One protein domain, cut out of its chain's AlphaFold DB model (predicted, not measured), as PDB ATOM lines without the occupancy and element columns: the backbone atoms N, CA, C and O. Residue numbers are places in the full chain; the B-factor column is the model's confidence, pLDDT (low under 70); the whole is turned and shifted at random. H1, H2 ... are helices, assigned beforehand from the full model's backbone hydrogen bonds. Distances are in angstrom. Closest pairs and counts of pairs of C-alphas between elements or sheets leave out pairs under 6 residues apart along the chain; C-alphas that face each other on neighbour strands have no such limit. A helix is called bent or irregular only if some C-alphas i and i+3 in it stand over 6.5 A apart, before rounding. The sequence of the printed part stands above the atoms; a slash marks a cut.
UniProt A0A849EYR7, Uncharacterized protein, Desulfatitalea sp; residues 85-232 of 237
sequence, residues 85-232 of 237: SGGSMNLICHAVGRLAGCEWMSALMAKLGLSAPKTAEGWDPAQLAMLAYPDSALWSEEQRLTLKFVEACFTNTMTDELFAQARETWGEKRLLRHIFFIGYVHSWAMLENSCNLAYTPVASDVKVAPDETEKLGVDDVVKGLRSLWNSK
ATOM      1  N   SER A  85     249.958 175.188 188.725       81.50
ATOM      2  CA  SER A  85     250.351 174.434 189.921       81.50
ATOM      3  C   SER A  85     251.871 174.202 189.951       81.50
ATOM      4  O   SER A  85     252.512 174.203 188.895       81.50
ATOM      5  N   GLY A  86     252.461 173.982 191.129       78.00
ATOM      6  CA  GLY A  86     253.907 173.748 191.270       78.00
ATOM      7  C   GLY A  86     254.406 172.581 190.416       78.00
ATOM      8  O   GLY A  86     255.422 172.674 189.735       78.00
ATOM      9  N   GLY A  87     253.623 171.517 190.357       80.69
ATOM     10  CA  GLY A  87     253.868 170.305 189.596       80.69
ATOM     11  C   GLY A  87     253.765 170.531 188.102       80.69
ATOM     12  O   GLY A  87     254.574 170.002 187.347       80.69
ATOM     13  N   SER A  88     252.811 171.356 187.672       86.31
ATOM     14  CA  SER A  88     252.705 171.764 186.271       86.31
ATOM     15  C   SER A  88     253.888 172.650 185.870       86.31
ATOM     16  O   SER A  88     254.460 172.442 184.803       86.31
ATOM     17  N   MET A  89     254.317 173.577 186.737       86.25
ATOM     18  CA  MET A  89     255.524 174.382 186.514       86.25
ATOM     19  C   MET A  89     256.763 173.494 186.396       86.25
ATOM     20  O   MET A  89     257.485 173.584 185.406       86.25
ATOM     21  N   ASN A  90     256.965 172.571 187.339       84.44
ATOM     22  CA  ASN A  90     258.065 171.615 187.278       84.44
ATOM     23  C   ASN A  90     258.018 170.803 185.978       84.44
ATOM     24  O   ASN A  90     259.055 170.626 185.337       84.44
ATOM     25  N   LEU A  91     256.835 170.322 185.566       89.25
ATOM     26  CA  LEU A  91     256.674 169.504 184.358       89.25
ATOM     27  C   LEU A  91     257.070 170.287 183.108       89.25
ATOM     28  O   LEU A  91     257.793 169.760 182.265       89.25
ATOM     29  N   ILE A  92     256.648 171.553 183.024       92.50
ATOM     30  CA  ILE A  92     257.044 172.472 181.951       92.50
ATOM     31  C   ILE A  92     258.562 172.666 181.960       92.50
ATOM     32  O   ILE A  92     259.192 172.483 180.921       92.50
ATOM     33  N   CYS A  93     259.164 172.963 183.118       90.06
ATOM     34  CA  CYS A  93     260.615 173.110 183.249       90.06
ATOM     35  C   CYS A  93     261.365 171.866 182.765       90.06
ATOM     36  O   CYS A  93     262.326 171.963 182.001       90.06
ATOM     37  N   HIS A  94     260.907 170.679 183.164       89.69
ATOM     38  CA  HIS A  94     261.559 169.433 182.789       89.69
ATOM     39  C   HIS A  94     261.415 169.130 181.290       89.69
ATOM     40  O   HIS A  94     262.397 168.762 180.637       89.69
ATOM     41  N   ALA A  95     260.215 169.326 180.736       93.06
ATOM     42  CA  ALA A  95     259.922 169.108 179.322       93.06
ATOM     43  C   ALA A  95     260.688 170.082 178.416       93.06
ATOM     44  O   ALA A  95     261.323 169.644 177.456       93.06
ATOM     45  N   VAL A  96     260.715 171.377 178.750       94.38
ATOM     46  CA  VAL A  96     261.506 172.372 178.010       94.38
ATOM     47  C   VAL A  96     262.997 172.070 178.116       94.38
ATOM     48  O   VAL A  96     263.672 172.060 177.092       94.38
ATOM     49  N   GLY A  97     263.513 171.757 179.312       91.25
ATOM     50  CA  GLY A  97     264.918 171.376 179.485       91.25
ATOM     51  C   GLY A  97     265.307 170.191 178.597       91.25
ATOM     52  O   GLY A  97     266.342 170.225 177.931       91.25
ATOM     53  N   ARG A  98     264.429 169.181 178.496       91.06
ATOM     54  CA  ARG A  98     264.620 168.032 177.599       91.06
ATOM     55  C   ARG A  98     264.651 168.469 176.131       91.06
ATOM     56  O   ARG A  98     265.579 168.096 175.418       91.06
ATOM     57  N   LEU A  99     263.646 169.221 175.681       93.31
ATOM     58  CA  LEU A  99     263.506 169.649 174.282       93.31
ATOM     59  C   LEU A  99     264.645 170.576 173.839       93.31
ATOM     60  O   LEU A  99     265.145 170.456 172.725       93.31
ATOM     61  N   ALA A 100     265.106 171.448 174.736       92.56
ATOM     62  CA  ALA A 100     266.236 172.339 174.507       92.56
ATOM     63  C   ALA A 100     267.598 171.633 174.573       92.56
ATOM     64  O   ALA A 100     268.619 172.262 174.292       92.56
ATOM     65  N   GLY A 101     267.646 170.361 174.985       89.88
ATOM     66  CA  GLY A 101     268.906 169.681 175.269       89.88
ATOM     67  C   GLY A 101     269.707 170.410 176.350       89.88
ATOM     68  O   GLY A 101     270.922 170.547 176.224       89.88
ATOM     69  N   CYS A 102     269.033 170.917 177.386       88.56
ATOM     70  CA  CYS A 102     269.655 171.563 178.535       88.56
ATOM     71  C   CYS A 102     269.848 170.596 179.713       88.56
ATOM     72  O   CYS A 102     268.907 170.282 180.445       88.56
ATOM     73  N   GLU A 103     271.087 170.121 179.899       83.00
ATOM     74  CA  GLU A 103     271.414 169.102 180.912       83.00
ATOM     75  C   GLU A 103     271.118 169.615 182.318       83.00
ATOM     76  O   GLU A 103     270.561 168.892 183.146       83.00
ATOM     77  N   TRP A 104     271.497 170.869 182.576       82.88
ATOM     78  CA  TRP A 104     271.350 171.499 183.877       82.88
ATOM     79  C   TRP A 104     269.889 171.519 184.322       82.88
ATOM     80  O   TRP A 104     269.550 170.937 185.357       82.88
ATOM     81  N   MET A 105     269.017 172.090 183.490       85.00
ATOM     82  CA  MET A 105     267.591 172.190 183.773       85.00
ATOM     83  C   MET A 105     266.929 170.816 183.881       85.00
ATOM     84  O   MET A 105     266.186 170.559 184.831       85.00
ATOM     85  N   SER A 106     267.220 169.898 182.952       84.31
ATOM     86  CA  SER A 106     266.657 168.546 183.003       84.31
ATOM     87  C   SER A 106     267.035 167.815 184.291       84.31
ATOM     88  O   SER A 106     266.158 167.238 184.935       84.31
ATOM     89  N   ALA A 107     268.305 167.847 184.693       79.44
ATOM     90  CA  ALA A 107     268.763 167.149 185.890       79.44
ATOM     91  C   ALA A 107     268.231 167.789 187.182       79.44
ATOM     92  O   ALA A 107     267.776 167.066 188.073       79.44
ATOM     93  N   LEU A 108     268.223 169.125 187.269       79.12
ATOM     94  CA  LEU A 108     267.678 169.833 188.426       79.12
ATOM     95  C   LEU A 108     266.188 169.525 188.611       79.12
ATOM     96  O   LEU A 108     265.764 169.193 189.718       79.12
ATOM     97  N   MET A 109     265.402 169.580 187.532       83.56
ATOM     98  CA  MET A 109     263.965 169.307 187.607       83.56
ATOM     99  C   MET A 109     263.662 167.842 187.921       83.56
ATOM    100  O   MET A 109     262.766 167.574 188.715       83.56
ATOM    101  N   ALA A 110     264.436 166.892 187.380       80.19
ATOM    102  CA  ALA A 110     264.310 165.484 187.757       80.19
ATOM    103  C   ALA A 110     264.569 165.284 189.260       80.19
ATOM    104  O   ALA A 110     263.793 164.615 189.940       80.19
ATOM    105  N   LYS A 111     265.618 165.917 189.803       76.88
ATOM    106  CA  LYS A 111     265.922 165.869 191.239       76.88
ATOM    107  C   LYS A 111     264.794 166.465 192.082       76.88
ATOM    108  O   LYS A 111     264.378 165.838 193.058       76.88
ATOM    109  N   LEU A 112     264.315 167.661 191.736       73.81
ATOM    110  CA  LEU A 112     263.229 168.317 192.469       73.81
ATOM    111  C   LEU A 112     261.944 167.484 192.419       73.81
ATOM    112  O   LEU A 112     261.313 167.294 193.456       73.81
ATOM    113  N   GLY A 113     261.617 166.909 191.259       74.44
ATOM    114  CA  GLY A 113     260.476 166.009 191.094       74.44
ATOM    115  C   GLY A 113     260.568 164.742 191.952       74.44
ATOM    116  O   GLY A 113     259.559 164.327 192.512       74.44
ATOM    117  N   LEU A 114     261.765 164.164 192.110       73.88
ATOM    118  CA  LEU A 114     261.998 162.995 192.975       73.88
ATOM    119  C   LEU A 114     262.007 163.332 194.471       73.88
ATOM    120  O   LEU A 114     261.697 162.473 195.292       73.88
ATOM    121  N   SER A 115     262.407 164.556 194.829       68.12
ATOM    122  CA  SER A 115     262.552 164.990 196.227       68.12
ATOM    123  C   SER A 115     261.266 165.589 196.801       68.12
ATOM    124  O   SER A 115     261.156 165.769 198.013       68.12
ATOM    125  N   ALA A 116     260.302 165.941 195.948       64.06
ATOM    126  CA  ALA A 116     259.016 166.456 196.384       64.06
ATOM    127  C   ALA A 116     258.168 165.325 197.004       64.06
ATOM    128  O   ALA A 116     258.099 164.226 196.442       64.06
ATOM    129  N   PRO A 117     257.473 165.572 198.132       58.66
ATOM    130  CA  PRO A 117     256.487 164.633 198.654       58.66
ATOM    131  C   PRO A 117     255.506 164.231 197.547       58.66
ATOM    132  O   PRO A 117     255.038 165.089 196.799       58.66
ATOM    133  N   LYS A 118     255.133 162.948 197.455       53.34
ATOM    134  CA  LYS A 118     254.185 162.465 196.424       53.34
ATOM    135  C   LYS A 118     252.851 163.230 196.413       53.34
ATOM    136  O   LYS A 118     252.186 163.302 195.390       53.34
ATOM    137  N   THR A 119     252.461 163.803 197.550       39.41
ATOM    138  CA  THR A 119     251.249 164.621 197.721       39.41
ATOM    139  C   THR A 119     251.422 166.083 197.300       39.41
ATOM    140  O   THR A 119     250.428 166.792 197.178       39.41
ATOM    141  N   ALA A 120     252.657 166.526 197.069       45.41
ATOM    142  CA  ALA A 120     253.038 167.866 196.629       45.41
ATOM    143  C   ALA A 120     253.569 167.851 195.185       45.41
ATOM    144  O   ALA A 120     254.436 168.641 194.833       45.41
ATOM    145  N   GLU A 121     253.028 166.952 194.353       58.06
ATOM    146  CA  GLU A 121     253.301 166.897 192.911       58.06
ATOM    147  C   GLU A 121     254.674 166.299 192.528       58.06
ATOM    148  O   GLU A 121     255.190 166.569 191.443       58.06
ATOM    149  N   GLY A 122     255.248 165.457 193.398       63.38
ATOM    150  CA  GLY A 122     256.421 164.639 193.072       63.38
ATOM    151  C   GLY A 122     256.131 163.555 192.026       63.38
ATOM    152  O   GLY A 122     255.011 163.044 191.941       63.38
ATOM    153  N   TRP A 123     257.145 163.190 191.241       75.19
ATOM    154  CA  TRP A 123     257.046 162.161 190.201       75.19
ATOM    155  C   TRP A 123     257.816 160.913 190.588       75.19
ATOM    156  O   TRP A 123     258.894 160.985 191.181       75.19
ATOM    157  N   ASP A 124     257.287 159.755 190.209       77.81
ATOM    158  CA  ASP A 124     258.061 158.527 190.322       77.81
ATOM    159  C   ASP A 124     259.119 158.416 189.196       77.81
ATOM    160  O   ASP A 124     259.012 159.063 188.146       77.81
ATOM    161  N   PRO A 125     260.167 157.591 189.383       78.94
ATOM    162  CA  PRO A 125     261.188 157.391 188.355       78.94
ATOM    163  C   PRO A 125     260.644 156.888 187.006       78.94
ATOM    164  O   PRO A 125     261.243 157.170 185.966       78.94
ATOM    165  N   ALA A 126     259.527 156.152 186.995       82.00
ATOM    166  CA  ALA A 126     258.933 155.638 185.764       82.00
ATOM    167  C   ALA A 126     258.240 156.754 184.968       82.00
ATOM    168  O   ALA A 126     258.386 156.806 183.748       82.00
ATOM    169  N   GLN A 127     257.561 157.689 185.637       82.75
ATOM    170  CA  GLN A 127     257.021 158.906 185.028       82.75
ATOM    171  C   GLN A 127     258.140 159.731 184.389       82.75
ATOM    172  O   GLN A 127     258.055 160.063 183.210       82.75
ATOM    173  N   LEU A 128     259.239 159.973 185.111       82.06
ATOM    174  CA  LEU A 128     260.401 160.695 184.575       82.06
ATOM    175  C   LEU A 128     260.987 160.040 183.315       82.06
ATOM    176  O   LEU A 128     261.311 160.729 182.346       82.06
ATOM    177  N   ALA A 129     261.075 158.707 183.287       81.50
ATOM    178  CA  ALA A 129     261.529 157.968 182.107       81.50
ATOM    179  C   ALA A 129     260.581 158.117 180.898       81.50
ATOM    180  O   ALA A 129     261.012 157.957 179.753       81.50
ATOM    181  N   MET A 130     259.312 158.459 181.137       87.12
ATOM    182  CA  MET A 130     258.269 158.588 180.119       87.12
ATOM    183  C   MET A 130     258.026 160.028 179.648       87.12
ATOM    184  O   MET A 130     257.037 160.284 178.961       87.12
ATOM    185  N   LEU A 131     258.930 160.969 179.944       86.06
ATOM    186  CA  LEU A 131     258.797 162.371 179.516       86.06
ATOM    187  C   LEU A 131     258.750 162.543 177.985       86.06
ATOM    188  O   LEU A 131     258.153 163.488 177.489       86.06
ATOM    189  N   ALA A 132     259.358 161.617 177.236       84.38
ATOM    190  CA  ALA A 132     259.320 161.583 175.769       84.38
ATOM    191  C   ALA A 132     258.013 161.016 175.191       84.38
ATOM    192  O   ALA A 132     257.824 161.015 173.980       84.38
ATOM    193  N   TYR A 133     257.161 160.452 176.044       89.75
ATOM    194  CA  TYR A 133     256.002 159.663 175.650       89.75
ATOM    195  C   TYR A 133     254.753 160.269 176.295       89.75
ATOM    196  O   TYR A 133     254.214 159.703 177.255       89.75
ATOM    197  N   PRO A 134     254.277 161.423 175.789       89.56
ATOM    198  CA  PRO A 134     253.152 162.141 176.377       89.56
ATOM    199  C   PRO A 134     251.842 161.347 176.338       89.56
ATOM    200  O   PRO A 134     250.916 161.693 177.048       89.56
ATOM    201  N   ASP A 135     251.736 160.269 175.561       91.06
ATOM    202  CA  ASP A 135     250.543 159.409 175.542       91.06
ATOM    203  C   ASP A 135     250.549 158.300 176.605       91.06
ATOM    204  O   ASP A 135     249.557 157.582 176.755       91.06
ATOM    205  N   SER A 136     251.632 158.170 177.379       91.75
ATOM    206  CA  SER A 136     251.743 157.183 178.455       91.75
ATOM    207  C   SER A 136     250.592 157.285 179.458       91.75
ATOM    208  O   SER A 136     250.222 158.372 179.902       91.75
ATOM    209  N   ALA A 137     250.079 156.132 179.891       90.25
ATOM    210  CA  ALA A 137     249.059 156.050 180.933       90.25
ATOM    211  C   ALA A 137     249.566 156.487 182.323       90.25
ATOM    212  O   ALA A 137     248.761 156.667 183.231       90.25
ATOM    213  N   LEU A 138     250.884 156.664 182.490       89.19
ATOM    214  CA  LEU A 138     251.475 157.194 183.723       89.19
ATOM    215  C   LEU A 138     251.202 158.693 183.926       89.19
ATOM    216  O   LEU A 138     251.383 159.200 185.031       89.19
ATOM    217  N   TRP A 139     250.781 159.399 182.875       90.06
ATOM    218  CA  TRP A 139     250.451 160.816 182.927       90.06
ATOM    219  C   TRP A 139     248.938 161.020 183.071       90.06
ATOM    220  O   TRP A 139     248.135 160.421 182.343       90.06
ATOM    221  N   SER A 140     248.529 161.921 183.966       91.19
ATOM    222  CA  SER A 140     247.142 162.398 184.009       91.19
ATOM    223  C   SER A 140     246.776 163.119 182.707       91.19
ATOM    224  O   SER A 140     247.653 163.566 181.973       91.19
ATOM    225  N   GLU A 141     245.488 163.254 182.392       92.81
ATOM    226  CA  GLU A 141     245.054 163.950 181.167       92.81
ATOM    227  C   GLU A 141     245.614 165.377 181.074       92.81
ATOM    228  O   GLU A 141     246.121 165.773 180.026       92.81
ATOM    229  N   GLU A 142     245.620 166.112 182.189       91.81
ATOM    230  CA  GLU A 142     246.195 167.457 182.256       91.81
ATOM    231  C   GLU A 142     247.716 167.447 182.045       91.81
ATOM    232  O   GLU A 142     248.237 168.287 181.316       91.81
ATOM    233  N   GLN A 143     248.440 166.476 182.610       92.62
ATOM    234  CA  GLN A 143     249.885 166.339 182.383       92.62
ATOM    235  C   GLN A 143     250.199 166.017 180.919       92.62
ATOM    236  O   GLN A 143     251.131 166.586 180.353       92.62
ATOM    237  N   ARG A 144     249.403 165.148 180.283       95.38
ATOM    238  CA  ARG A 144     249.547 164.825 178.855       95.38
ATOM    239  C   ARG A 144     249.310 166.044 177.982       95.38
ATOM    240  O   ARG A 144     250.101 166.298 177.076       95.38
ATOM    241  N   LEU A 145     248.257 166.809 178.277       96.62
ATOM    242  CA  LEU A 145     247.980 168.068 177.593       96.62
ATOM    243  C   LEU A 145     249.148 169.045 177.759       96.62
ATOM    244  O   LEU A 145     249.618 169.584 176.763       96.62
ATOM    245  N   THR A 146     249.670 169.212 178.977       95.56
ATOM    246  CA  THR A 146     250.835 170.066 179.250       95.56
ATOM    247  C   THR A 146     252.050 169.642 178.430       95.56
ATOM    248  O   THR A 146     252.639 170.485 177.762       95.56
ATOM    249  N   LEU A 147     252.407 168.354 178.413       95.88
ATOM    250  CA  LEU A 147     253.561 167.862 177.649       95.88
ATOM    251  C   LEU A 147     253.413 168.118 176.144       95.88
ATOM    252  O   LEU A 147     254.328 168.667 175.530       95.88
ATOM    253  N   LYS A 148     252.249 167.793 175.567       97.44
ATOM    254  CA  LYS A 148     251.963 168.036 174.142       97.44
ATOM    255  C   LYS A 148     251.986 169.522 173.802       97.44
ATOM    256  O   LYS A 148     252.516 169.913 172.767       97.44
ATOM    257  N   PHE A 149     251.416 170.350 174.673       97.88
ATOM    258  CA  PHE A 149     251.363 171.793 174.478       97.88
ATOM    259  C   PHE A 149     252.760 172.421 174.555       97.88
ATOM    260  O   PHE A 149     253.103 173.237 173.703       97.88
ATOM    261  N   VAL A 150     253.587 172.008 175.524       97.38
ATOM    262  CA  VAL A 150     254.994 172.433 175.639       97.38
ATOM    263  C   VAL A 150     255.773 172.065 174.381       97.38
ATOM    264  O   VAL A 150     256.438 172.933 173.819       97.38
ATOM    265  N   GLU A 151     255.668 170.814 173.927       96.25
ATOM    266  CA  GLU A 151     256.333 170.351 172.708       96.25
ATOM    267  C   GLU A 151     255.915 171.194 171.504       96.25
ATOM    268  O   GLU A 151     256.773 171.783 170.855       96.25
ATOM    269  N   ALA A 152     254.609 171.355 171.276       97.06
ATOM    270  CA  ALA A 152     254.087 172.118 170.150       97.06
ATOM    271  C   ALA A 152     254.453 173.614 170.195       97.06
ATOM    272  O   ALA A 152     254.708 174.218 169.151       97.06
ATOM    273  N   CYS A 153     254.507 174.221 171.386       96.38
ATOM    274  CA  CYS A 153     255.035 175.576 171.565       96.38
ATOM    275  C   CYS A 153     256.521 175.649 171.205       96.38
ATOM    276  O   CYS A 153     256.940 176.576 170.518       96.38
ATOM    277  N   PHE A 154     257.317 174.688 171.670       92.88
ATOM    278  CA  PHE A 154     258.765 174.680 171.485       92.88
ATOM    279  C   PHE A 154     259.166 174.454 170.020       92.88
ATOM    280  O   PHE A 154     260.080 175.101 169.512       92.88
ATOM    281  N   THR A 155     258.467 173.557 169.324       91.75
ATOM    282  CA  THR A 155     258.736 173.191 167.925       91.75
ATOM    283  C   THR A 155     258.010 174.080 166.914       91.75
ATOM    284  O   THR A 155     258.198 173.906 165.710       91.75
ATOM    285  N   ASN A 156     257.203 175.044 167.375       93.88
ATOM    286  CA  ASN A 156     256.309 175.857 166.545       93.88
ATOM    287  C   ASN A 156     255.327 175.018 165.705       93.88
ATOM    288  O   ASN A 156     255.044 175.347 164.554       93.88
ATOM    289  N   THR A 157     254.790 173.936 166.275       97.00
ATOM    290  CA  THR A 157     253.813 173.044 165.624       97.00
ATOM    291  C   THR A 157     252.448 173.050 166.318       97.00
ATOM    292  O   THR A 157     251.734 172.050 166.293       97.00
ATOM    293  N   MET A 158     252.090 174.153 166.986       98.00
ATOM    294  CA  MET A 158     250.785 174.312 167.636       98.00
ATOM    295  C   MET A 158     249.647 174.201 166.617       98.00
ATOM    296  O   MET A 158     249.625 174.946 165.639       98.00
ATOM    297  N   THR A 159     248.699 173.296 166.865       98.31
ATOM    298  CA  THR A 159     247.478 173.162 166.058       98.31
ATOM    299  C   THR A 159     246.297 173.851 166.735       98.31
ATOM    300  O   THR A 159     246.291 174.043 167.957       98.31
ATOM    301  N   ASP A 160     245.274 174.187 165.950       98.44
ATOM    302  CA  ASP A 160     244.052 174.812 166.462       98.44
ATOM    303  C   ASP A 160     243.308 173.887 167.435       98.44
ATOM    304  O   ASP A 160     242.771 174.351 168.442       98.44
ATOM    305  N   GLU A 161     243.315 172.573 167.189       98.44
ATOM    306  CA  GLU A 161     242.669 171.579 168.052       98.44
ATOM    307  C   GLU A 161     243.347 171.496 169.420       98.44
ATOM    308  O   GLU A 161     242.667 171.525 170.447       98.44
ATOM    309  N   LEU A 162     244.684 171.441 169.448       98.25
ATOM    310  CA  LEU A 162     245.446 171.399 170.697       98.25
ATOM    311  C   LEU A 162     245.275 172.701 171.488       98.25
ATOM    312  O   LEU A 162     245.077 172.669 172.705       98.25
ATOM    313  N   PHE A 163     245.294 173.848 170.802       98.44
ATOM    314  CA  PHE A 163     245.061 175.144 171.432       98.44
ATOM    315  C   PHE A 163     243.634 175.263 171.983       98.44
ATOM    316  O   PHE A 163     243.438 175.741 173.104       98.44
ATOM    317  N   ALA A 164     242.629 174.800 171.233       98.44
ATOM    318  CA  ALA A 164     241.239 174.783 171.676       98.44
ATOM    319  C   ALA A 164     241.046 173.875 172.898       98.44
ATOM    320  O   ALA A 164     240.426 174.312 173.870       98.44
ATOM    321  N   GLN A 165     241.638 172.676 172.891       98.19
ATOM    322  CA  GLN A 165     241.612 171.746 174.023       98.19
ATOM    323  C   GLN A 165     242.266 172.357 175.270       98.19
ATOM    324  O   GLN A 165     241.719 172.282 176.373       98.19
ATOM    325  N   ALA A 166     243.421 173.005 175.107       97.69
ATOM    326  CA  ALA A 166     244.116 173.697 176.186       97.69
ATOM    327  C   ALA A 166     243.287 174.862 176.752       97.69
ATOM    328  O   ALA A 166     243.185 175.027 177.969       97.69
ATOM    329  N   ARG A 167     242.635 175.641 175.879       97.69
ATOM    330  CA  ARG A 167     241.733 176.729 176.282       97.69
ATOM    331  C   ARG A 167     240.513 176.213 177.042       97.69
ATOM    332  O   ARG A 167     240.136 176.835 178.028       97.69
ATOM    333  N   GLU A 168     239.907 175.116 176.601       97.56
ATOM    334  CA  GLU A 168     238.773 174.489 177.290       97.56
ATOM    335  C   GLU A 168     239.180 173.962 178.672       97.56
ATOM    336  O   GLU A 168     238.485 174.201 179.655       97.56
ATOM    337  N   THR A 169     240.345 173.317 178.758       95.50
ATOM    338  CA  THR A 169     240.833 172.693 179.997       95.50
ATOM    339  C   THR A 169     241.295 173.719 181.032       95.50
ATOM    340  O   THR A 169     240.997 173.597 182.219       95.50
ATOM    341  N   TRP A 170     242.055 174.730 180.608       94.12
ATOM    342  CA  TRP A 170     242.704 175.674 181.524       94.12
ATOM    343  C   TRP A 170     241.966 177.010 181.646       94.12
ATOM    344  O   TRP A 170     242.162 177.734 182.624       94.12
ATOM    345  N   GLY A 171     241.142 177.365 180.661       94.38
ATOM    346  CA  GLY A 171     240.652 178.727 180.480       94.38
ATOM    347  C   GLY A 171     241.730 179.675 179.938       94.38
ATOM    348  O   GLY A 171     242.931 179.403 179.969       94.38
ATOM    349  N   GLU A 172     241.304 180.839 179.449       93.94
ATOM    350  CA  GLU A 172     242.173 181.781 178.722       93.94
ATOM    351  C   GLU A 172     243.329 182.327 179.572       93.94
ATOM    352  O   GLU A 172     244.472 182.385 179.119       93.94
ATOM    353  N   LYS A 173     243.057 182.694 180.830       89.94
ATOM    354  CA  LYS A 173     244.073 183.266 181.727       89.94
ATOM    355  C   LYS A 173     245.201 182.279 182.008       89.94
ATOM    356  O   LYS A 173     246.375 182.631 181.906       89.94
ATOM    357  N   ARG A 174     244.855 181.040 182.367       89.94
ATOM    358  CA  ARG A 174     245.842 180.008 182.691       89.94
ATOM    359  C   ARG A 174     246.557 179.516 181.431       89.94
ATOM    360  O   ARG A 174     247.753 179.259 181.510       89.94
ATOM    361  N   LEU A 175     245.894 179.484 180.273       94.06
ATOM    362  CA  LEU A 175     246.536 179.219 178.981       94.06
ATOM    363  C   LEU A 175     247.635 180.242 178.652       94.06
ATOM    364  O   LEU A 175     248.765 179.852 178.369       94.06
ATOM    365  N   LEU A 176     247.343 181.544 178.759       92.31
ATOM    366  CA  LEU A 176     248.350 182.592 178.529       92.31
ATOM    367  C   LEU A 176     249.542 182.463 179.481       92.31
ATOM    368  O   LEU A 176     250.685 182.648 179.068       92.31
ATOM    369  N   ARG A 177     249.293 182.085 180.740       90.25
ATOM    370  CA  ARG A 177     250.366 181.806 181.701       90.25
ATOM    371  C   ARG A 177     251.224 180.619 181.287       90.25
ATOM    372  O   ARG A 177     252.435 180.718 181.424       90.25
ATOM    373  N   HIS A 178     250.636 179.531 180.781       92.75
ATOM    374  CA  HIS A 178     251.414 178.387 180.287       92.75
ATOM    375  C   HIS A 178     252.326 178.819 179.141       92.75
ATOM    376  O   HIS A 178     253.525 178.577 179.208       92.75
ATOM    377  N   ILE A 179     251.785 179.528 178.145       93.69
ATOM    378  CA  ILE A 179     252.560 180.038 177.002       93.69
ATOM    379  C   ILE A 179     253.724 180.915 177.483       93.69
ATOM    380  O   ILE A 179     254.869 180.716 177.079       93.69
ATOM    381  N   PHE A 180     253.442 181.863 178.379       91.31
ATOM    382  CA  PHE A 180     254.454 182.770 178.911       91.31
ATOM    383  C   PHE A 180     255.524 182.036 179.725       91.31
ATOM    384  O   PHE A 180     256.716 182.281 179.544       91.31
ATOM    385  N   PHE A 181     255.114 181.105 180.589       91.19
ATOM    386  CA  PHE A 181     256.027 180.319 181.411       91.19
ATOM    387  C   PHE A 181     256.909 179.396 180.559       91.19
ATOM    388  O   PHE A 181     258.105 179.307 180.806       91.19
ATOM    389  N   ILE A 182     256.368 178.789 179.497       94.12
ATOM    390  CA  ILE A 182     257.154 178.015 178.523       94.12
ATOM    391  C   ILE A 182     258.244 178.889 177.891       94.12
ATOM    392  O   ILE A 182     259.408 178.491 177.859       94.12
ATOM    393  N   GLY A 183     257.890 180.094 177.429       92.69
ATOM    394  CA  GLY A 183     258.852 181.037 176.851       92.69
ATOM    395  C   GLY A 183     259.931 181.470 177.846       92.69
ATOM    396  O   GLY A 183     261.115 181.486 177.512       92.69
ATOM    397  N   TYR A 184     259.533 181.749 179.089       90.00
ATOM    398  CA  TYR A 184     260.450 182.058 180.182       90.00
ATOM    399  C   TYR A 184     261.469 180.938 180.413       90.00
ATOM    400  O   TYR A 184     262.675 181.175 180.364       90.00
ATOM    401  N   VAL A 185     260.994 179.712 180.611       90.62
ATOM    402  CA  VAL A 185     261.853 178.549 180.854       90.62
ATOM    403  C   VAL A 185     262.777 178.298 179.659       90.62
ATOM    404  O   VAL A 185     263.963 178.028 179.838       90.62
ATOM    405  N   HIS A 186     262.274 178.446 178.432       92.62
ATOM    406  CA  HIS A 186     263.095 178.295 177.232       92.62
ATOM    407  C   HIS A 186     264.233 179.329 177.183       92.62
ATOM    408  O   HIS A 186     265.362 178.980 176.837       92.62
ATOM    409  N   SER A 187     263.977 180.577 177.593       89.94
ATOM    410  CA  SER A 187     265.018 181.611 177.647       89.94
ATOM    411  C   SER A 187     266.155 181.255 178.616       89.94
ATOM    412  O   SER A 187     267.327 181.458 178.289       89.94
ATOM    413  N   TRP A 188     265.832 180.626 179.751       87.81
ATOM    414  CA  TRP A 188     266.825 180.123 180.702       87.81
ATOM    415  C   TRP A 188     267.609 178.938 180.154       87.81
ATOM    416  O   TRP A 188     268.837 178.953 180.196       87.81
ATOM    417  N   ALA A 189     266.930 177.959 179.551       89.19
ATOM    418  CA  ALA A 189     267.598 176.820 178.923       89.19
ATOM    419  C   ALA A 189     268.592 177.277 177.837       89.19
ATOM    420  O   ALA A 189     269.697 176.741 177.719       89.19
ATOM    421  N   MET A 190     268.233 178.315 177.072       89.88
ATOM    422  CA  MET A 190     269.121 178.938 176.090       89.88
ATOM    423  C   MET A 190     270.342 179.592 176.751       89.88
ATOM    424  O   MET A 190     271.461 179.397 176.268       89.88
ATOM    425  N   LEU A 191     270.152 180.351 177.837       87.38
ATOM    426  CA  LEU A 191     271.252 180.965 178.589       87.38
ATOM    427  C   LEU A 191     272.215 179.901 179.132       87.38
ATOM    428  O   LEU A 191     273.427 179.989 178.916       87.38
ATOM    429  N   GLU A 192     271.676 178.878 179.789       85.38
ATOM    430  CA  GLU A 192     272.435 177.793 180.410       85.38
ATOM    431  C   GLU A 192     273.256 177.018 179.374       85.38
ATOM    432  O   GLU A 192     274.466 176.836 179.545       85.38
ATOM    433  N   ASN A 193     272.640 176.657 178.245       86.69
ATOM    434  CA  ASN A 193     273.329 176.002 177.134       86.69
ATOM    435  C   ASN A 193     274.395 176.897 176.499       86.69
ATOM    436  O   ASN A 193     275.501 176.437 176.204       86.69
ATOM    437  N   SER A 194     274.099 178.187 176.321       86.38
ATOM    438  CA  SER A 194     275.049 179.151 175.749       86.38
ATOM    439  C   SER A 194     276.287 179.321 176.626       86.38
ATOM    440  O   SER A 194     277.390 179.513 176.106       86.38
ATOM    441  N   CYS A 195     276.115 179.195 177.941       83.12
ATOM    442  CA  CYS A 195     277.193 179.257 178.922       83.12
ATOM    443  C   CYS A 195     277.860 177.899 179.175       83.12
ATOM    444  O   CYS A 195     278.858 177.848 179.895       83.12
ATOM    445  N   ASN A 196     277.358 176.826 178.548       79.75
ATOM    446  CA  ASN A 196     277.787 175.445 178.755       79.75
ATOM    447  C   ASN A 196     277.733 175.053 180.242       79.75
ATOM    448  O   ASN A 196     278.676 174.468 180.787       79.75
ATOM    449  N   LEU A 197     276.634 175.427 180.903       77.31
ATOM    450  CA  LEU A 197     276.340 174.993 182.259       77.31
ATOM    451  C   LEU A 197     275.968 173.510 182.242       77.31
ATOM    452  O   LEU A 197     275.049 173.084 181.548       77.31
ATOM    453  N   ALA A 198     276.696 172.728 183.029       70.25
ATOM    454  CA  ALA A 198     276.389 171.330 183.284       70.25
ATOM    455  C   ALA A 198     275.909 171.190 184.726       70.25
ATOM    456  O   ALA A 198     276.447 171.843 185.627       70.25
ATOM    457  N   TYR A 199     274.926 170.320 184.956       68.12
ATOM    458  CA  TYR A 199     274.459 170.045 186.308       68.12
ATOM    459  C   TYR A 199     275.623 169.538 187.160       68.12
ATOM    460  O   TYR A 199     276.181 168.476 186.875       68.12
ATOM    461  N   THR A 200     275.995 170.275 188.206       62.44
ATOM    462  CA  THR A 200     277.003 169.841 189.176       62.44
ATOM    463  C   THR A 200     276.312 169.659 190.523       62.44
ATOM    464  O   THR A 200     275.984 170.660 191.151       62.44
ATOM    465  N   PRO A 201     276.086 168.413 190.983       55.59
ATOM    466  CA  PRO A 201     275.501 168.176 192.296       55.59
ATOM    467  C   PRO A 201     276.354 168.864 193.372       55.59
ATOM    468  O   PRO A 201     277.554 168.589 193.473       55.59
ATOM    469  N   VAL A 202     275.768 169.761 194.162       46.44
ATOM    470  CA  VAL A 202     276.445 170.361 195.325       46.44
ATOM    471  C   VAL A 202     276.279 169.471 196.557       46.44
ATOM    472  O   VAL A 202     275.355 168.677 196.645       46.44
ATOM    473  N   ALA A 203     277.161 169.574 197.554       35.88
ATOM    474  CA  ALA A 203     277.123 168.694 198.733       35.88
ATOM    475  C   ALA A 203     275.807 168.775 199.546       35.88
ATOM    476  O   ALA A 203     275.456 167.831 200.249       35.88
ATOM    477  N   SER A 204     275.056 169.877 199.445       40.81
ATOM    478  CA  SER A 204     273.692 169.999 199.981       40.81
ATOM    479  C   SER A 204     272.646 169.230 199.167       40.81
ATOM    480  O   SER A 204     271.617 168.864 199.720       40.81
ATOM    481  N   ASP A 205     272.921 168.920 197.898       39.56
ATOM    482  CA  ASP A 205     272.092 168.052 197.051       39.56
ATOM    483  C   ASP A 205     272.152 166.584 197.479       39.56
ATOM    484  O   ASP A 205     271.243 165.826 197.160       39.56
ATOM    485  N   VAL A 206     273.188 166.211 198.238       33.91
ATOM    486  CA  VAL A 206     273.396 164.879 198.832       33.91
ATOM    487  C   VAL A 206     272.668 164.741 200.180       33.91
ATOM    488  O   VAL A 206     272.520 163.642 200.703       33.91
ATOM    489  N   LYS A 207     272.170 165.847 200.755       31.23
ATOM    490  CA  LYS A 207     271.412 165.855 202.017       31.23
ATOM    491  C   LYS A 207     269.899 165.862 201.786       31.23
ATOM    492  O   LYS A 207     269.176 166.639 202.400       31.23
ATOM    493  N   VAL A 208     269.410 164.980 200.926       36.03
ATOM    494  CA  VAL A 208     268.084 164.398 201.170       36.03
ATOM    495  C   VAL A 208     268.295 163.374 202.289       36.03
ATOM    496  O   VAL A 208     269.347 162.733 202.320       36.03
ATOM    497  N   ALA A 209     267.389 163.317 203.265       33.84
ATOM    498  CA  ALA A 209     267.569 162.545 204.493       33.84
ATOM    499  C   ALA A 209     268.130 161.127 204.191       33.84
ATOM    500  O   ALA A 209     267.606 160.466 203.287       33.84
ATOM    501  N   PRO A 210     269.218 160.682 204.864       38.88
ATOM    502  CA  PRO A 210     269.967 159.465 204.503       38.88
ATOM    503  C   PRO A 210     269.121 158.188 204.408       38.88
ATOM    504  O   PRO A 210     269.517 157.210 203.788       38.88
ATOM    505  N   ASP A 211     267.957 158.196 205.039       40.62
ATOM    506  CA  ASP A 211     267.003 157.108 205.159       40.62
ATOM    507  C   ASP A 211     266.021 156.974 203.974       40.62
ATOM    508  O   ASP A 211     265.388 155.918 203.837       40.62
ATOM    509  N   GLU A 212     265.926 157.976 203.086       38.16
ATOM    510  CA  GLU A 212     265.036 157.948 201.907       38.16
ATOM    511  C   GLU A 212     265.772 157.884 200.558       38.16
ATOM    512  O   GLU A 212     265.295 157.216 199.639       38.16
ATOM    513  N   THR A 213     266.960 158.480 200.421       37.47
ATOM    514  CA  THR A 213     267.755 158.435 199.173       37.47
ATOM    515  C   THR A 213     268.257 157.044 198.821       37.47
ATOM    516  O   THR A 213     268.201 156.653 197.654       37.47
ATOM    517  N   GLU A 214     268.673 156.270 199.824       39.81
ATOM    518  CA  GLU A 214     269.119 154.882 199.651       39.81
ATOM    519  C   GLU A 214     267.958 153.956 199.231       39.81
ATOM    520  O   GLU A 214     268.167 152.950 198.556       39.81
ATOM    521  N   LYS A 215     266.708 154.330 199.552       41.03
ATOM    522  CA  LYS A 215     265.493 153.611 199.123       41.03
ATOM    523  C   LYS A 215     264.965 154.052 197.757       41.03
ATOM    524  O   LYS A 215     264.319 153.252 197.084       41.03
ATOM    525  N   LEU A 216     265.191 155.307 197.364       39.53
ATOM    526  CA  LEU A 216     264.640 155.898 196.137       39.53
ATOM    527  C   LEU A 216     265.577 155.798 194.924       39.53
ATOM    528  O   LEU A 216     265.133 156.046 193.804       39.53
ATOM    529  N   GLY A 217     266.852 155.434 195.116       46.16
ATOM    530  CA  GLY A 217     267.798 155.219 194.013       46.16
ATOM    531  C   GLY A 217     268.099 156.484 193.200       46.16
ATOM    532  O   GLY A 217     268.428 156.398 192.019       46.16
ATOM    533  N   VAL A 218     267.966 157.669 193.803       45.41
ATOM    534  CA  VAL A 218     268.083 158.969 193.112       45.41
ATOM    535  C   VAL A 218     269.449 159.136 192.444       45.41
ATOM    536  O   VAL A 218     269.517 159.590 191.302       45.41
ATOM    537  N   ASP A 219     270.530 158.705 193.098       50.00
ATOM    538  CA  ASP A 219     271.883 158.759 192.529       50.00
ATOM    539  C   ASP A 219     272.024 157.869 191.286       50.00
ATOM    540  O   ASP A 219     272.651 158.268 190.300       50.00
ATOM    541  N   ASP A 220     271.385 156.697 191.287       52.56
ATOM    542  CA  ASP A 220     271.349 155.799 190.133       52.56
ATOM    543  C   ASP A 220     270.480 156.364 189.002       52.56
ATOM    544  O   ASP A 220     270.840 156.223 187.831       52.56
ATOM    545  N   VAL A 221     269.393 157.075 189.326       49.59
ATOM    546  CA  VAL A 221     268.568 157.789 188.337       49.59
ATOM    547  C   VAL A 221     269.350 158.944 187.710       49.59
ATOM    548  O   VAL A 221     269.407 159.033 186.486       49.59
ATOM    549  N   VAL A 222     270.023 159.787 188.500       49.69
ATOM    550  CA  VAL A 222     270.852 160.896 187.983       49.69
ATOM    551  C   VAL A 222     272.004 160.360 187.128       49.69
ATOM    552  O   VAL A 222     272.283 160.881 186.043       49.69
ATOM    553  N   LYS A 223     272.655 159.277 187.566       56.00
ATOM    554  CA  LYS A 223     273.712 158.600 186.803       56.00
ATOM    555  C   LYS A 223     273.175 157.967 185.515       56.00
ATOM    556  O   LYS A 223     273.829 158.060 184.474       56.00
ATOM    557  N   GLY A 224     271.982 157.376 185.564       53.12
ATOM    558  CA  GLY A 224     271.265 156.833 184.411       53.12
ATOM    559  C   GLY A 224     270.891 157.914 183.396       53.12
ATOM    560  O   GLY A 224     271.181 157.761 182.210       53.12
ATOM    561  N   LEU A 225     270.348 159.043 183.859       45.12
ATOM    562  CA  LEU A 225     270.022 160.206 183.031       45.12
ATOM    563  C   LEU A 225     271.273 160.785 182.365       45.12
ATOM    564  O   LEU A 225     271.262 161.004 181.156       45.12
ATOM    565  N   ARG A 226     272.388 160.931 183.096       47.38
ATOM    566  CA  ARG A 226     273.681 161.334 182.508       47.38
ATOM    567  C   ARG A 226     274.210 160.334 181.482       47.38
ATOM    568  O   ARG A 226     274.785 160.736 180.475       47.38
ATOM    569  N   SER A 227     274.045 159.034 181.717       49.72
ATOM    570  CA  SER A 227     274.436 157.999 180.749       49.72
ATOM    571  C   SER A 227     273.606 158.100 179.463       49.72
ATOM    572  O   SER A 227     274.161 158.112 178.362       49.72
ATOM    573  N   LEU A 228     272.286 158.271 179.593       44.09
ATOM    574  CA  LEU A 228     271.370 158.496 178.471       44.09
ATOM    575  C   LEU A 228     271.718 159.780 177.707       44.09
ATOM    576  O   LEU A 228     271.784 159.751 176.476       44.09
ATOM    577  N   TRP A 229     272.029 160.859 178.426       44.47
ATOM    578  CA  TRP A 229     272.481 162.138 177.878       44.47
ATOM    579  C   TRP A 229     273.756 161.992 177.040       44.47
ATOM    580  O   TRP A 229     273.791 162.328 175.856       44.47
ATOM    581  N   ASN A 230     274.786 161.381 177.626       45.12
ATOM    582  CA  ASN A 230     276.081 161.180 176.978       45.12
ATOM    583  C   ASN A 230     276.025 160.181 175.817       45.12
ATOM    584  O   ASN A 230     276.862 160.229 174.915       45.12
ATOM    585  N   SER A 231     275.033 159.286 175.804       44.25
ATOM    586  CA  SER A 231     274.866 158.315 174.723       44.25
ATOM    587  C   SER A 231     274.366 158.929 173.409       44.25
ATOM    588  O   SER A 231     274.389 158.237 172.394       44.25
ATOM    589  N   LYS A 232     273.883 160.186 173.409       42.25
ATOM    590  CA  LYS A 232     273.168 160.842 172.289       42.25
ATOM    591  C   LYS A 232     271.956 160.067 171.738       42.25
ATOM    592  O   LYS A 232     271.319 160.537 170.805       42.25
TER     593      LYS A 232
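Overview. This is residues 85 to 232 of the 237 residues of an uncharacterized protein of Desulfatitalea sp (UniProt A0A849EYR7). A long, sharply bent helix, H5, lays its longer arm, H5b, slantwise across H4 and H1, which stand in a row of helices, H4, H1, H2 and H7; its shorter arm, H5a, stands beside H4 at one end of that row. Little H3 lies near H2 and H7, and a long link, residues 195 to 209, leads from H5b to H6. The printed part has 148 residues with seven named helices, H1 to H7 in order, and no named strand: all helix. It is compact, with a radius of gyration of the C-alphas of 15.6 A and spans of 47 by 35 by 26 A.

Along the chain. H5, residues 160 to 194, was assigned as one helix by its hydrogen bonds but is bent, with C-alphas 169 and 172 9.3 A apart. H5a is residues 160 to 169, from C-alpha 160 at (244.052, 174.812, 166.462); H5b, residues 172 to 194, is 33.1 A long. H1 is residues 86 to 99, 19.9 A; H2 103 to 115, 18.2 A; H3 125 to 129; H4 141 to 155, 21.2 A; H6 210 to 216; H7 218 to 230, 18.1 A, ending at C-alpha 230 (276.081, 161.180, 176.978).

Arrangement. H5b touches H1, the hub, at a steep tilt of 46 degrees, closest at C-alphas Cys 93 and Val 185, 6.1 A. H1 and H2 form a hairpin at 31 degrees, a shallow tilt. H2 touches H7 at Ala 107 and Val 222, 6.9 A between C-alphas. Every O i to N i+4 pair is within hydrogen-bond range except in H6, 1 of 3, with 2 of 4 O i to N i+3 pairs.

Size, cuts and confidence. The printed part has no cut. The links H3 to H4 and H5 to H6 are long. The pLDDT is under 70 in residues 115 to 122 and 199 to 232.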